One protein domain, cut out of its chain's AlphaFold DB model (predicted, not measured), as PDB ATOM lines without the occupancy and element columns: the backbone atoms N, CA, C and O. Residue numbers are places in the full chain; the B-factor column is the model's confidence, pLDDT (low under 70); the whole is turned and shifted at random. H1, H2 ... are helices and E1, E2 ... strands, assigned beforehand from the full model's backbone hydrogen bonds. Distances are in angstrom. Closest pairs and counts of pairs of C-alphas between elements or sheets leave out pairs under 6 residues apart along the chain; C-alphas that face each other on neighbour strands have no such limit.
ATOM      1  N   PHE A  16     -13.828 -23.138 -21.725       55.88
ATOM      2  CA  PHE A  16     -12.983 -23.388 -22.897       55.88
ATOM      3  C   PHE A  16     -11.495 -23.287 -22.549       55.88
ATOM      4  O   PHE A  16     -10.667 -23.909 -23.213       55.88
ATOM      5  N   GLN A  17     -11.158 -22.564 -21.477       59.16
ATOM      6  CA  GLN A  17      -9.799 -22.522 -20.941       59.16
ATOM      7  C   GLN A  17      -9.408 -23.877 -20.342       59.16
ATOM      8  O   GLN A  17      -8.285 -24.323 -20.548       59.16
ATOM      9  N   SER A  18     -10.331 -24.588 -19.684       58.69
ATOM     10  CA  SER A  18     -10.068 -25.919 -19.114       58.69
ATOM     11  C   SER A  18      -9.668 -26.964 -20.161       58.69
ATOM     12  O   SER A  18      -8.735 -27.730 -19.929       58.69
ATOM     13  N   THR A  19     -10.316 -26.980 -21.332       62.34
ATOM     14  CA  THR A  19      -9.996 -27.928 -22.416       62.34
ATOM     15  C   THR A  19      -8.661 -27.597 -23.076       62.34
ATOM     16  O   THR A  19      -7.858 -28.486 -23.339       62.34
ATOM     17  N   HIS A  20      -8.389 -26.309 -23.290       65.44
ATOM     18  CA  HIS A  20      -7.117 -25.852 -23.845       65.44
ATOM     19  C   HIS A  20      -5.945 -26.085 -22.875       65.44
ATOM     20  O   HIS A  20      -4.874 -26.534 -23.277       65.44
ATOM     21  N   ASN A  21      -6.173 -25.878 -21.575       67.25
ATOM     22  CA  ASN A  21      -5.192 -26.162 -20.530       67.25
ATOM     23  C   ASN A  21      -4.937 -27.672 -20.369       67.25
ATOM     24  O   ASN A  21      -3.824 -28.081 -20.046       67.25
ATOM     25  N   ALA A  22      -5.940 -28.524 -20.597       71.50
ATOM     26  CA  ALA A  22      -5.741 -29.971 -20.617       71.50
ATOM     27  C   ALA A  22      -4.858 -30.406 -21.804       71.50
ATOM     28  O   ALA A  22      -3.935 -31.199 -21.609       71.50
ATOM     29  N   ASP A  23      -5.084 -29.838 -22.995       87.25
ATOM     30  CA  ASP A  23      -4.259 -30.081 -24.189       87.25
ATOM     31  C   ASP A  23      -2.794 -29.669 -23.969       87.25
ATOM     32  O   ASP A  23      -1.881 -30.486 -24.126       87.25
ATOM     33  N   ILE A  24      -2.553 -28.435 -23.507       92.06
ATOM     34  CA  ILE A  24      -1.184 -27.941 -23.296       92.06
ATOM     35  C   ILE A  24      -0.443 -28.728 -22.209       92.06
ATOM     36  O   ILE A  24       0.742 -29.007 -22.357       92.06
ATOM     37  N   ARG A  25      -1.126 -29.161 -21.139       93.88
ATOM     38  CA  ARG A  25      -0.537 -30.000 -20.082       93.88
ATOM     39  C   ARG A  25      -0.093 -31.359 -20.599       93.88
ATOM     40  O   ARG A  25       0.960 -31.845 -20.185       93.88
ATOM     41  N   GLY A  26      -0.907 -31.977 -21.454       94.06
ATOM     42  CA  GLY A  26      -0.580 -33.247 -22.092       94.06
ATOM     43  C   GLY A  26       0.642 -33.107 -22.996       94.06
ATOM     44  O   GLY A  26       1.595 -33.875 -22.864       94.06
ATOM     45  N   ARG A  27       0.654 -32.068 -23.840       96.88
ATOM     46  CA  ARG A  27       1.777 -31.749 -24.733       96.88
ATOM     47  C   ARG A  27       3.060 -31.426 -23.968       96.88
ATOM     48  O   ARG A  27       4.113 -31.928 -24.339       96.88
ATOM     49  N   LEU A  28       2.970 -30.642 -22.892       97.19
ATOM     50  CA  LEU A  28       4.104 -30.291 -22.038       97.19
ATOM     51  C   LEU A  28       4.715 -31.539 -21.400       97.19
ATOM     52  O   LEU A  28       5.905 -31.781 -21.568       97.19
ATOM     53  N   LYS A  29       3.888 -32.385 -20.768       98.06
ATOM     54  CA  LYS A  29       4.336 -33.666 -20.198       98.06
ATOM     55  C   LYS A  29       5.040 -34.527 -21.249       98.06
ATOM     56  O   LYS A  29       6.155 -34.979 -21.017       98.06
ATOM     57  N   GLN A  30       4.401 -34.735 -22.401       97.81
ATOM     58  CA  GLN A  30       4.938 -35.590 -23.458       97.81
ATOM     59  C   GLN A  30       6.253 -35.047 -24.033       97.81
ATOM     60  O   GLN A  30       7.172 -35.821 -24.296       97.81
ATOM     61  N   ALA A  31       6.355 -33.729 -24.232       97.44
ATOM     62  CA  ALA A  31       7.571 -33.089 -24.720       97.44
ATOM     63  C   ALA A  31       8.728 -33.268 -23.728       97.44
ATOM     64  O   ALA A  31       9.822 -33.637 -24.147       97.44
ATOM     65  N   THR A  32       8.476 -33.084 -22.429       98.12
ATOM     66  CA  THR A  32       9.484 -33.281 -21.381       98.12
ATOM     67  C   THR A  32       9.921 -34.742 -21.293       98.12
ATOM     68  O   THR A  32      11.116 -35.020 -21.316       98.12
ATOM     69  N   GLU A  33       8.982 -35.695 -21.272       98.19
ATOM     70  CA  GLU A  33       9.305 -37.131 -21.252       98.19
ATOM     71  C   GLU A  33      10.154 -37.535 -22.460       98.19
ATOM     72  O   GLU A  33      11.153 -38.243 -22.318       98.19
ATOM     73  N   LYS A  34       9.789 -37.045 -23.649       97.12
ATOM     74  CA  LYS A  34      10.557 -37.277 -24.872       97.12
ATOM     75  C   LYS A  34      11.963 -36.689 -24.764       97.12
ATOM     76  O   LYS A  34      12.917 -37.397 -25.071       97.12
ATOM     77  N   HIS A  35      12.092 -35.439 -24.327       96.94
ATOM     78  CA  HIS A  35      13.381 -34.755 -24.216       96.94
ATOM     79  C   HIS A  35      14.318 -35.477 -23.241       96.94
ATOM     80  O   HIS A  35      15.446 -35.801 -23.602       96.94
ATOM     81  N   LEU A  36      13.834 -35.826 -22.045       97.00
ATOM     82  CA  LEU A  36      14.621 -36.549 -21.041       97.00
ATOM     83  C   LEU A  36      15.023 -37.951 -21.517       97.00
ATOM     84  O   LEU A  36      16.158 -38.374 -21.303       97.00
ATOM     85  N   THR A  37      14.135 -38.645 -22.235       96.31
ATOM     86  CA  THR A  37      14.464 -39.939 -22.857       96.31
ATOM     87  C   THR A  37      15.549 -39.785 -23.926       96.31
ATOM     88  O   THR A  37      16.483 -40.580 -23.983       96.31
ATOM     89  N   GLN A  38      15.475 -38.743 -24.760       95.75
ATOM     90  CA  GLN A  38      16.507 -38.432 -25.759       95.75
ATOM     91  C   GLN A  38      17.845 -38.037 -25.116       95.75
ATOM     92  O   GLN A  38      18.898 -38.325 -25.681       95.75
ATOM     93  N   SER A  39      17.809 -37.441 -23.923       95.25
ATOM     94  CA  SER A  39      18.981 -37.205 -23.074       95.25
ATOM     95  C   SER A  39      19.569 -38.480 -22.460       95.25
ATOM     96  O   SER A  39      20.629 -38.399 -21.854       95.25
ATOM     97  N   GLY A  40      18.935 -39.649 -22.596       96.00
ATOM     98  CA  GLY A  40      19.429 -40.921 -22.052       96.00
ATOM     99  C   GLY A  40      18.827 -41.323 -20.701       96.00
ATOM    100  O   GLY A  40      19.172 -42.379 -20.178       96.00
ATOM    101  N   HIS A  41      17.908 -40.534 -20.136       97.44
ATOM    102  CA  HIS A  41      17.156 -40.929 -18.942       97.44
ATOM    103  C   HIS A  41      16.088 -41.981 -19.272       97.44
ATOM    104  O   HIS A  41      15.677 -42.136 -20.422       97.44
ATOM    105  N   HIS A  42      15.600 -42.693 -18.257       97.00
ATOM    106  CA  HIS A  42      14.607 -43.752 -18.435       97.00
ATOM    107  C   HIS A  42      13.365 -43.510 -17.580       97.00
ATOM    108  O   HIS A  42      13.460 -43.232 -16.387       97.00
ATOM    109  N   LEU A  43      12.188 -43.588 -18.201       97.75
ATOM    110  CA  LEU A  43      10.925 -43.357 -17.511       97.75
ATOM    111  C   LEU A  43      10.693 -44.453 -16.464       97.75
ATOM    112  O   LEU A  43      10.775 -45.640 -16.777       97.75
ATOM    113  N   ASP A  44      10.360 -44.048 -15.244       98.56
ATOM    114  CA  ASP A  44      10.154 -44.935 -14.109       98.56
ATOM    115  C   ASP A  44       8.771 -44.702 -13.457       98.56
ATOM    116  O   ASP A  44       8.385 -43.555 -13.180       98.56
ATOM    117  N   PRO A  45       7.986 -45.766 -13.194       98.12
ATOM    118  CA  PRO A  45       6.661 -45.633 -12.589       98.12
ATOM    119  C   PRO A  45       6.667 -45.039 -11.175       98.12
ATOM    120  O   PRO A  45       5.746 -44.295 -10.825       98.12
ATOM    121  N   LYS A  46       7.683 -45.340 -10.354       98.31
ATOM    122  CA  LYS A  46       7.801 -44.805  -8.991       98.31
ATOM    123  C   LYS A  46       8.125 -43.315  -9.043       98.31
ATOM    124  O   LYS A  46       7.417 -42.528  -8.418       98.31
ATOM    125  N   ALA A  47       9.109 -42.916  -9.848       98.50
ATOM    126  CA  ALA A  47       9.433 -41.510 -10.074       98.50
ATOM    127  C   ALA A  47       8.224 -40.732 -10.626       98.50
ATOM    128  O   ALA A  47       7.953 -39.612 -10.199       98.50
ATOM    129  N   THR A  48       7.437 -41.340 -11.522       98.56
ATOM    130  CA  THR A  48       6.212 -40.732 -12.078       98.56
ATOM    131  C   THR A  48       5.143 -40.508 -11.010       98.56
ATOM    132  O   THR A  48       4.476 -39.470 -11.008       98.56
ATOM    133  N   LYS A  49       4.987 -41.453 -10.075       98.50
ATOM    134  CA  LYS A  49       4.077 -41.298  -8.937       98.50
ATOM    135  C   LYS A  49       4.519 -40.149  -8.025       98.50
ATOM    136  O   LYS A  49       3.692 -39.311  -7.685       98.50
ATOM    137  N   ILE A  50       5.810 -40.056  -7.709       98.56
ATOM    138  CA  ILE A  50       6.350 -38.964  -6.883       98.56
ATOM    139  C   ILE A  50       6.165 -37.609  -7.582       98.56
ATOM    140  O   ILE A  50       5.671 -36.658  -6.977       98.56
ATOM    141  N   ALA A  51       6.460 -37.527  -8.885       98.62
ATOM    142  CA  ALA A  51       6.232 -36.315  -9.669       98.62
ATOM    143  C   ALA A  51       4.756 -35.879  -9.637       98.62
ATOM    144  O   ALA A  51       4.463 -34.687  -9.541       98.62
ATOM    145  N   ARG A  52       3.813 -36.835  -9.683       98.62
ATOM    146  CA  ARG A  52       2.375 -36.564  -9.539       98.62
ATOM    147  C   ARG A  52       2.051 -35.962  -8.175       98.62
ATOM    148  O   ARG A  52       1.393 -34.929  -8.136       98.62
ATOM    149  N   GLU A  53       2.545 -36.559  -7.096       98.38
ATOM    150  CA  GLU A  53       2.329 -36.046  -5.738       98.38
ATOM    151  C   GLU A  53       2.852 -34.610  -5.585       98.38
ATOM    152  O   GLU A  53       2.162 -33.747  -5.047       98.38
ATOM    153  N   TRP A  54       4.034 -34.319  -6.132       98.44
ATOM    154  CA  TRP A  54       4.613 -32.972  -6.154       98.44
ATOM    155  C   TRP A  54       3.786 -31.986  -6.994       98.44
ATOM    156  O   TRP A  54       3.622 -30.827  -6.610       98.44
ATOM    157  N   ALA A  55       3.229 -32.429  -8.126       98.12
ATOM    158  CA  ALA A  55       2.371 -31.593  -8.963       98.12
ATOM    159  C   ALA A  55       1.068 -31.226  -8.233       98.12
ATOM    160  O   ALA A  55       0.627 -30.075  -8.293       98.12
ATOM    161  N   ASP A  56       0.490 -32.179  -7.502       98.06
ATOM    162  CA  ASP A  56      -0.720 -31.969  -6.707       98.06
ATOM    163  C   ASP A  56      -0.437 -31.040  -5.510       98.06
ATOM    164  O   ASP A  56      -1.194 -30.103  -5.265       98.06
ATOM    165  N   GLN A  57       0.716 -31.182  -4.838       98.06
ATOM    166  CA  GLN A  57       1.166 -30.229  -3.810       98.06
ATOM    167  C   GLN A  57       1.276 -28.796  -4.352       98.06
ATOM    168  O   GLN A  57       0.876 -27.837  -3.681       98.06
ATOM    169  N   ALA A  58       1.808 -28.631  -5.565       96.88
ATOM    170  CA  ALA A  58       1.928 -27.323  -6.198       96.88
ATOM    171  C   ALA A  58       0.550 -26.713  -6.507       96.88
ATOM    172  O   ALA A  58       0.313 -25.541  -6.203       96.88
ATOM    173  N   ALA A  59      -0.385 -27.514  -7.027       96.12
ATOM    174  CA  ALA A  59      -1.764 -27.086  -7.260       96.12
ATOM    175  C   ALA A  59      -2.509 -26.754  -5.952       96.12
ATOM    176  O   ALA A  59      -3.287 -25.797  -5.899       96.12
ATOM    177  N   ASP A  60      -2.201 -27.444  -4.858       96.56
ATOM    178  CA  ASP A  60      -2.729 -27.133  -3.529       96.56
ATOM    179  C   ASP A  60      -2.129 -25.848  -2.934       96.56
ATOM    180  O   ASP A  60      -2.727 -25.243  -2.049       96.56
ATOM    181  N   GLY A  61      -1.009 -25.352  -3.468       95.00
ATOM    182  CA  GLY A  61      -0.299 -24.182  -2.937       95.00
ATOM    183  C   GLY A  61       0.605 -24.506  -1.745       95.00
ATOM    184  O   GLY A  61       0.908 -23.617  -0.957       95.00
ATOM    185  N   LYS A  62       1.030 -25.768  -1.610       95.62
ATOM    186  CA  LYS A  62       1.920 -26.255  -0.540       95.62
ATOM    187  C   LYS A  62       3.409 -26.117  -0.877       95.62
ATOM    188  O   LYS A  62       4.252 -26.487  -0.069       95.62
ATOM    189  N   VAL A  63       3.723 -25.640  -2.081       94.69
ATOM    190  CA  VAL A  63       5.087 -25.530  -2.606       94.69
ATOM    191  C   VAL A  63       5.528 -24.076  -2.564       94.69
ATOM    192  O   VAL A  63       4.893 -23.207  -3.167       94.69
ATOM    193  N   GLU A  64       6.653 -23.831  -1.903       91.06
ATOM    194  CA  GLU A  64       7.370 -22.567  -2.008       91.06
ATOM    195  C   GLU A  64       8.266 -22.563  -3.245       91.06
ATOM    196  O   GLU A  64       8.823 -23.584  -3.654       91.06
ATOM    197  N   PHE A  65       8.405 -21.387  -3.848       90.25
ATOM    198  CA  PHE A  65       9.165 -21.216  -5.073       90.25
ATOM    199  C   PHE A  65      10.202 -20.119  -4.908       90.25
ATOM    200  O   PHE A  65       9.868 -18.983  -4.570       90.25
ATOM    201  N   TYR A  66      11.435 -20.448  -5.269       86.00
ATOM    202  CA  TYR A  66      12.578 -19.548  -5.251       86.00
ATOM    203  C   TYR A  66      13.177 -19.502  -6.660       86.00
ATOM    204  O   TYR A  66      13.444 -20.536  -7.270       86.00
ATOM    205  N   GLY A  67      13.337 -18.302  -7.229       79.94
ATOM    206  CA  GLY A  67      13.949 -18.142  -8.556       79.94
ATOM    207  C   GLY A  67      13.220 -18.867  -9.701       79.94
ATOM    208  O   GLY A  67      13.859 -19.309 -10.646       79.94
ATOM    209  N   GLY A  68      11.893 -19.026  -9.616       80.06
ATOM    210  CA  GLY A  68      11.079 -19.637 -10.680       80.06
ATOM    211  C   GLY A  68      10.919 -21.160 -10.605       80.06
ATOM    212  O   GLY A  68      10.117 -21.709 -11.358       80.06
ATOM    213  N   SER A  69      11.587 -21.827  -9.660       87.25
ATOM    214  CA  SER A  69      11.431 -23.264  -9.403       87.25
ATOM    215  C   SER A  69      11.061 -23.537  -7.944       87.25
ATOM    216  O   SER A  69      11.334 -22.729  -7.057       87.25
ATOM    217  N   GLY A  70      10.362 -24.640  -7.709       93.38
ATOM    218  CA  GLY A  70       9.986 -25.129  -6.386       93.38
ATOM    219  C   GLY A  70      10.369 -26.595  -6.222       93.38
ATOM    220  O   GLY A  70      10.818 -27.242  -7.170       93.38
ATOM    221  N   LYS A  71      10.166 -27.130  -5.020       93.12
ATOM    222  CA  LYS A  71      10.338 -28.554  -4.708       93.12
ATOM    223  C   LYS A  71       9.148 -29.059  -3.910       93.12
ATOM    224  O   LYS A  71       8.533 -28.290  -3.173       93.12
ATOM    225  N   GLY A  72       8.828 -30.341  -4.062       91.94
ATOM    226  CA  GLY A  72       7.861 -30.981  -3.179       91.94
ATOM    227  C   GLY A  72       8.402 -31.091  -1.756       91.94
ATOM    228  O   GLY A  72       9.576 -30.827  -1.490       91.94
ATOM    229  N   ASN A  73       7.534 -31.475  -0.830       93.25
ATOM    230  CA  ASN A  73       7.862 -31.586   0.593       93.25
ATOM    231  C   ASN A  73       8.117 -33.032   1.064       93.25
ATOM    232  O   ASN A  73       8.350 -33.252   2.250       93.25
ATOM    233  N   ASN A  74       8.076 -34.007   0.154       94.38
ATOM    234  CA  ASN A  74       8.301 -35.431   0.409       94.38
ATOM    235  C   ASN A  74       9.292 -36.036  -0.602       94.38
ATOM    236  O   ASN A  74       9.610 -35.408  -1.613       94.38
ATOM    237  N   HIS A  75       9.774 -37.254  -0.328       96.38
ATOM    238  CA  HIS A  75      10.709 -38.003  -1.184       96.38
ATOM    239  C   HIS A  75      12.023 -37.253  -1.482       96.38
ATOM    240  O   HIS A  75      12.581 -37.351  -2.573       96.38
ATOM    241  N   LEU A  76      12.511 -36.461  -0.525       94.56
ATOM    242  CA  LEU A  76      13.725 -35.648  -0.686       94.56
ATOM    243  C   LEU A  76      15.022 -36.462  -0.536       94.56
ATOM    244  O   LEU A  76      16.089 -35.996  -0.921       94.56
ATOM    245  N   ASP A  77      14.926 -37.658   0.034       95.88
ATOM    246  CA  ASP A  77      15.990 -38.643   0.233       95.88
ATOM    247  C   ASP A  77      16.032 -39.712  -0.873       95.88
ATOM    248  O   ASP A  77      17.071 -40.323  -1.114       95.88
ATOM    249  N   GLU A  78      14.922 -39.913  -1.585       96.69
ATOM    250  CA  GLU A  78      14.799 -40.907  -2.659       96.69
ATOM    251  C   GLU A  78      15.315 -40.408  -4.017       96.69
ATOM    252  O   GLU A  78      15.542 -41.205  -4.931       96.69
ATOM    253  N   GLY A  79      15.509 -39.096  -4.161       96.19
ATOM    254  CA  GLY A  79      15.817 -38.477  -5.439       96.19
ATOM    255  C   GLY A  79      15.811 -36.953  -5.396       96.19
ATOM    256  O   GLY A  79      15.763 -36.322  -4.340       96.19
ATOM    257  N   THR A  80      15.863 -36.342  -6.574       96.50
ATOM    258  CA  THR A  80      15.854 -34.886  -6.742       96.50
ATOM    259  C   THR A  80      14.935 -34.485  -7.882       96.50
ATOM    260  O   THR A  80      14.674 -35.260  -8.794       96.50
ATOM    261  N   GLY A  81      14.436 -33.257  -7.855       96.19
ATOM    262  CA  GLY A  81      13.535 -32.778  -8.889       96.19
ATOM    263  C   GLY A  81      13.240 -31.301  -8.755       96.19
ATOM    264  O   GLY A  81      13.660 -30.658  -7.786       96.19
ATOM    265  N   ASN A  82      12.487 -30.791  -9.723       97.19
ATOM    266  CA  ASN A  82      12.053 -29.405  -9.787       97.19
ATOM    267  C   ASN A  82      10.571 -29.323 -10.155       97.19
ATOM    268  O   ASN A  82      10.051 -30.122 -10.934       97.19
ATOM    269  N   ILE A  83       9.912 -28.307  -9.606       98.06
ATOM    270  CA  ILE A  83       8.562 -27.886  -9.962       98.06
ATOM    271  C   ILE A  83       8.681 -26.541 -10.674       98.06
ATOM    272  O   ILE A  83       9.159 -25.569 -10.091       98.06
ATOM    273  N   TYR A  84       8.219 -26.467 -11.914       97.19
ATOM    274  CA  TYR A  84       8.173 -25.248 -12.715       97.19
ATOM    275  C   TYR A  84       6.748 -24.709 -12.792       97.19
ATOM    276  O   TYR A  84       5.779 -25.468 -12.735       97.19
ATOM    277  N   ARG A  85       6.620 -23.386 -12.930       95.44
ATOM    278  CA  ARG A  85       5.341 -22.688 -13.103       95.44
ATOM    279  C   ARG A  85       5.332 -21.944 -14.420       95.44
ATOM    280  O   ARG A  85       6.240 -21.163 -14.686       95.44
ATOM    281  N   PHE A  86       4.264 -22.127 -15.175       94.25
ATOM    282  CA  PHE A  86       4.053 -21.452 -16.442       94.25
ATOM    283  C   PHE A  86       2.658 -20.841 -16.489       94.25
ATOM    284  O   PHE A  86       1.700 -21.391 -15.938       94.25
ATOM    285  N   ASP A  87       2.537 -19.716 -17.184       92.81
ATOM    286  CA  ASP A  87       1.285 -19.397 -17.854       92.81
ATOM    287  C   ASP A  87       1.198 -20.186 -19.177       92.81
ATOM    288  O   ASP A  87       2.081 -20.972 -19.532       92.81
ATOM    289  N   LEU A  88       0.115 -19.991 -19.927       90.38
ATOM    290  CA  LEU A  88      -0.089 -20.689 -21.193       90.38
ATOM    291  C   LEU A  88       1.018 -20.395 -22.226       90.38
ATOM    292  O   LEU A  88       1.454 -21.296 -22.941       90.38
ATOM    293  N   ALA A  89       1.467 -19.140 -22.317       91.38
ATOM    294  CA  ALA A  89       2.462 -18.728 -23.303       91.38
ATOM    295  C   ALA A  89       3.848 -19.299 -22.972       91.38
ATOM    296  O   ALA A  89       4.524 -19.809 -23.865       91.38
ATOM    297  N   GLY A  90       4.227 -19.278 -21.693       95.19
ATOM    298  CA  GLY A  90       5.456 -19.877 -21.190       95.19
ATOM    299  C   GLY A  90       5.480 -21.393 -21.376       95.19
ATOM    300  O   GLY A  90       6.514 -21.938 -21.746       95.19
ATOM    301  N   ALA A  91       4.343 -22.081 -21.215       95.38
ATOM    302  CA  ALA A  91       4.258 -23.517 -21.483       95.38
ATOM    303  C   ALA A  91       4.481 -23.839 -22.975       95.38
ATOM    304  O   ALA A  91       5.230 -24.758 -23.306       95.38
ATOM    305  N   GLU A  92       3.882 -23.065 -23.888       94.69
ATOM    306  CA  GLU A  92       4.111 -23.193 -25.339       94.69
ATOM    307  C   GLU A  92       5.569 -22.897 -25.733       94.69
ATOM    308  O   GLU A  92       6.130 -23.562 -26.606       94.69
ATOM    309  N   GLU A  93       6.195 -21.891 -25.118       95.56
ATOM    310  CA  GLU A  93       7.611 -21.583 -25.331       95.56
ATOM    311  C   GLU A  93       8.511 -22.713 -24.826       95.56
ATOM    312  O   GLU A  93       9.408 -23.156 -25.546       95.56
ATOM    313  N   HIS A  94       8.215 -23.246 -23.642       96.25
ATOM    314  CA  HIS A  94       8.969 -24.346 -23.060       96.25
ATOM    315  C   HIS A  94       8.873 -25.623 -23.911       96.25
ATOM    316  O   HIS A  94       9.889 -26.257 -24.176       96.25
ATOM    317  N   ILE A  95       7.689 -25.957 -24.443       96.12
ATOM    318  CA  ILE A  95       7.519 -27.077 -25.389       96.12
ATOM    319  C   ILE A  95       8.401 -26.905 -26.631       96.12
ATOM    320  O   ILE A  95       8.995 -27.873 -27.105       96.12
ATOM    321  N   LYS A  96       8.500 -25.688 -27.179       94.44
ATOM    322  CA  LYS A  96       9.361 -25.423 -28.346       94.44
ATOM    323  C   LYS A  96      10.832 -25.590 -28.006       94.44
ATOM    324  O   LYS A  96      11.562 -26.175 -28.801       94.44
ATOM    325  N   TRP A  97      11.246 -25.106 -26.838       95.06
ATOM    326  CA  TRP A  97      12.609 -25.276 -26.345       95.06
ATOM    327  C   TRP A  97      12.969 -26.763 -26.177       95.06
ATOM    328  O   TRP A  97      14.008 -27.194 -26.672       95.06
ATOM    329  N   LEU A  98      12.060 -27.571 -25.613       95.12
ATOM    330  CA  LEU A  98      12.212 -29.030 -25.482       95.12
ATOM    331  C   LEU A  98      12.319 -29.759 -26.834       95.12
ATOM    332  O   LEU A  98      12.848 -30.867 -26.893       95.12
ATOM    333  N   GLY A  99      11.836 -29.154 -27.922       89.19
ATOM    334  CA  GLY A  99      11.988 -29.678 -29.281       89.19
ATOM    335  C   GLY A  99      13.404 -29.554 -29.858       89.19
ATOM    336  O   GLY A  99      13.663 -30.115 -30.923       89.19
ATOM    337  N   GLY A 100      14.302 -28.822 -29.191       89.50
ATOM    338  CA  GLY A 100      15.714 -28.730 -29.553       89.50
ATOM    339  C   GLY A 100      16.507 -30.003 -29.240       89.50
ATOM    340  O   GLY A 100      15.985 -30.975 -28.693       89.50
ATOM    341  N   THR A 101      17.794 -29.997 -29.588       87.56
ATOM    342  CA  THR A 101      18.700 -31.111 -29.281       87.56
ATOM    343  C   THR A 101      18.833 -31.279 -27.771       87.56
ATOM    344  O   THR A 101      19.259 -30.360 -27.074       87.56
ATOM    345  N   ALA A 102      18.486 -32.466 -27.283       86.12
ATOM    346  CA  ALA A 102      18.642 -32.831 -25.886       86.12
ATOM    347  C   ALA A 102      20.127 -33.041 -25.549       86.12
ATOM    348  O   ALA A 102      20.872 -33.649 -26.323       86.12
ATOM    349  N   ASN A 103      20.565 -32.539 -24.393       86.06
ATOM    350  CA  ASN A 103      21.924 -32.786 -23.916       86.06
ATOM    351  C   ASN A 103      22.024 -34.232 -23.437       86.06
ATOM    352  O   ASN A 103      21.276 -34.636 -22.548       86.06
ATOM    353  N   THR A 117      -2.663 -28.105 -12.623       93.94
ATOM    354  CA  THR A 117      -3.122 -26.730 -12.866       93.94
ATOM    355  C   THR A 117      -3.855 -26.186 -11.658       93.94
ATOM    356  O   THR A 117      -4.669 -26.895 -11.072       93.94
ATOM    357  N   LYS A 118      -3.629 -24.907 -11.356       92.06
ATOM    358  CA  LYS A 118      -4.443 -24.119 -10.427       92.06
ATOM    359  C   LYS A 118      -4.736 -22.776 -11.083       92.06
ATOM    360  O   LYS A 118      -3.805 -22.043 -11.412       92.06
ATOM    361  N   HIS A 119      -6.014 -22.457 -11.275       88.88
ATOM    362  CA  HIS A 119      -6.442 -21.300 -12.068       88.88
ATOM    363  C   HIS A 119      -5.752 -21.289 -13.452       88.88
ATOM    364  O   HIS A 119      -5.834 -22.274 -14.184       88.88
ATOM    365  N   SER A 120      -5.051 -20.209 -13.801       88.38
ATOM    366  CA  SER A 120      -4.300 -20.055 -15.053       88.38
ATOM    367  C   SER A 120      -2.853 -20.564 -14.996       88.38
ATOM    368  O   SER A 120      -2.153 -20.501 -16.004       88.38
ATOM    369  N   THR A 121      -2.384 -21.055 -13.845       93.00
ATOM    370  CA  THR A 121      -1.013 -21.554 -13.685       93.00
ATOM    371  C   THR A 121      -0.940 -23.043 -13.995       93.00
ATOM    372  O   THR A 121      -1.669 -23.848 -13.411       93.00
ATOM    373  N   ILE A 122      -0.016 -23.404 -14.883       95.56
ATOM    374  CA  ILE A 122       0.359 -24.778 -15.205       95.56
ATOM    375  C   ILE A 122       1.633 -25.112 -14.431       95.56
ATOM    376  O   ILE A 122       2.620 -24.381 -14.500       95.56
ATOM    377  N   PHE A 123       1.610 -26.225 -13.710       97.12
ATOM    378  CA  PHE A 123       2.770 -26.767 -13.016       97.12
ATOM    379  C   PHE A 123       3.328 -27.942 -13.810       97.12
ATOM    380  O   PHE A 123       2.561 -28.824 -14.203       97.12
ATOM    381  N   LEU A 124       4.639 -27.959 -14.019       98.19
ATOM    382  CA  LEU A 124       5.389 -29.093 -14.559       98.19
ATOM    383  C   LEU A 124       6.331 -29.595 -13.475       98.19
ATOM    384  O   LEU A 124       7.038 -28.798 -12.869       98.19
ATOM    385  N   VAL A 125       6.347 -30.899 -13.252       98.50
ATOM    386  CA  VAL A 125       7.269 -31.540 -12.321       98.50
ATOM    387  C   VAL A 125       8.129 -32.529 -13.070       98.50
ATOM    388  O   VAL A 125       7.604 -33.367 -13.798       98.50
ATOM    389  N   GLU A 126       9.426 -32.446 -12.817       98.12
ATOM    390  CA  GLU A 126      10.425 -33.440 -13.186       98.12
ATOM    391  C   GLU A 126      11.031 -33.986 -11.898       98.12
ATOM    392  O   GLU A 126      11.467 -33.214 -11.039       98.12
ATOM    393  N   TYR A 127      11.048 -35.305 -11.749       98.44
ATOM    394  CA  TYR A 127      11.634 -35.973 -10.593       98.44
ATOM    395  C   TYR A 127      12.528 -37.121 -11.053       98.44
ATOM    396  O   TYR A 127      12.126 -37.906 -11.905       98.44
ATOM    397  N   PHE A 128      13.717 -37.227 -10.471       98.06
ATOM    398  CA  PHE A 128      14.742 -38.214 -10.781       98.06
ATOM    399  C   PHE A 128      15.108 -38.981  -9.516       98.06
ATOM    400  O   PHE A 128      15.487 -38.369  -8.517       98.06
ATOM    401  N   LEU A 129      15.033 -40.307  -9.565       97.69
ATOM    402  CA  LEU A 129      15.511 -41.169  -8.484       97.69
ATOM    403  C   LEU A 129      17.048 -41.149  -8.413       97.69
ATOM    404  O   LEU A 129      17.721 -40.845  -9.406       97.69
ATOM    405  N   ASN A 130      17.579 -41.425  -7.220       92.62
ATOM    406  CA  ASN A 130      19.019 -41.576  -6.978       92.62
ATOM    407  C   ASN A 130      19.612 -42.817  -7.651       92.62
ATOM    408  O   ASN A 130      18.905 -43.845  -7.738       92.62
TER     409      ASN A 130
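What this domain is: This is residues 16 to 103 and 117 to 130 of the 130 residues of an uncharacterized protein of Corynebacterium matruchotii ATCC 14266 (UniProt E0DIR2). A long antiparallel ribbon of two strands, E1 and E2, runs through the middle, with helix H2 packed on one side of it and helices H1 and H3, side by side, on the other. H3 comes near the ribbon with its residues 88 to 94, and the long loop of residues 61 to 78 folds back beside E1, pairing with it at residues 69 to 70. The printed part has 102 residues, with H1, H2, E1, H3 and E2 in chain order, mixed helices and strands. It is compact, with a radius of gyration of the C-alphas of 13.3 A and spans of 39 by 33 by 26 A.

How they stand to each other: H1, residues 16 to 38, touches H3, residues 88 to 98, at a shallow tilt of 19 degrees, the same way; their closest C-alphas, of Leu 28 and Ile 95, are 5.8 A apart. H2, residues 45 to 60, is apart from both. Its closest C-alpha pair with E2, residues 121 to 129, is Ala 51 and Tyr 127 at 5.5 A. E2 is the antiparallel neighbour of E1, residues 79 to 86; N 80 and O 128 are within hydrogen-bond range at 2.8 A, as are N 84 and O 124 at 2.8 A. In H1, H2 and H3, every O i to N i+4 pair is within that range.

Where its parts are: H1 begins at C-alpha 16 (-12.983, -23.388, -22.897) and is 33.2 A long; H2 is 22.6 A, E1 23.4 A and H3 15.5 A. E2, 26.2 A long, ends at C-alpha 129 (15.511, -41.169, -8.484).

The domain as a whole: The C-alphas farthest apart, of Phe 16 and Asn 130, are 40.1 A apart. Residues 104 to 116 are not printed; C-alphas 103 and 117 are 28.0 A apart across the cut. The link from H2 to E1 is long, with 18 residues. Residues 16 to 21 have pLDDT under 70.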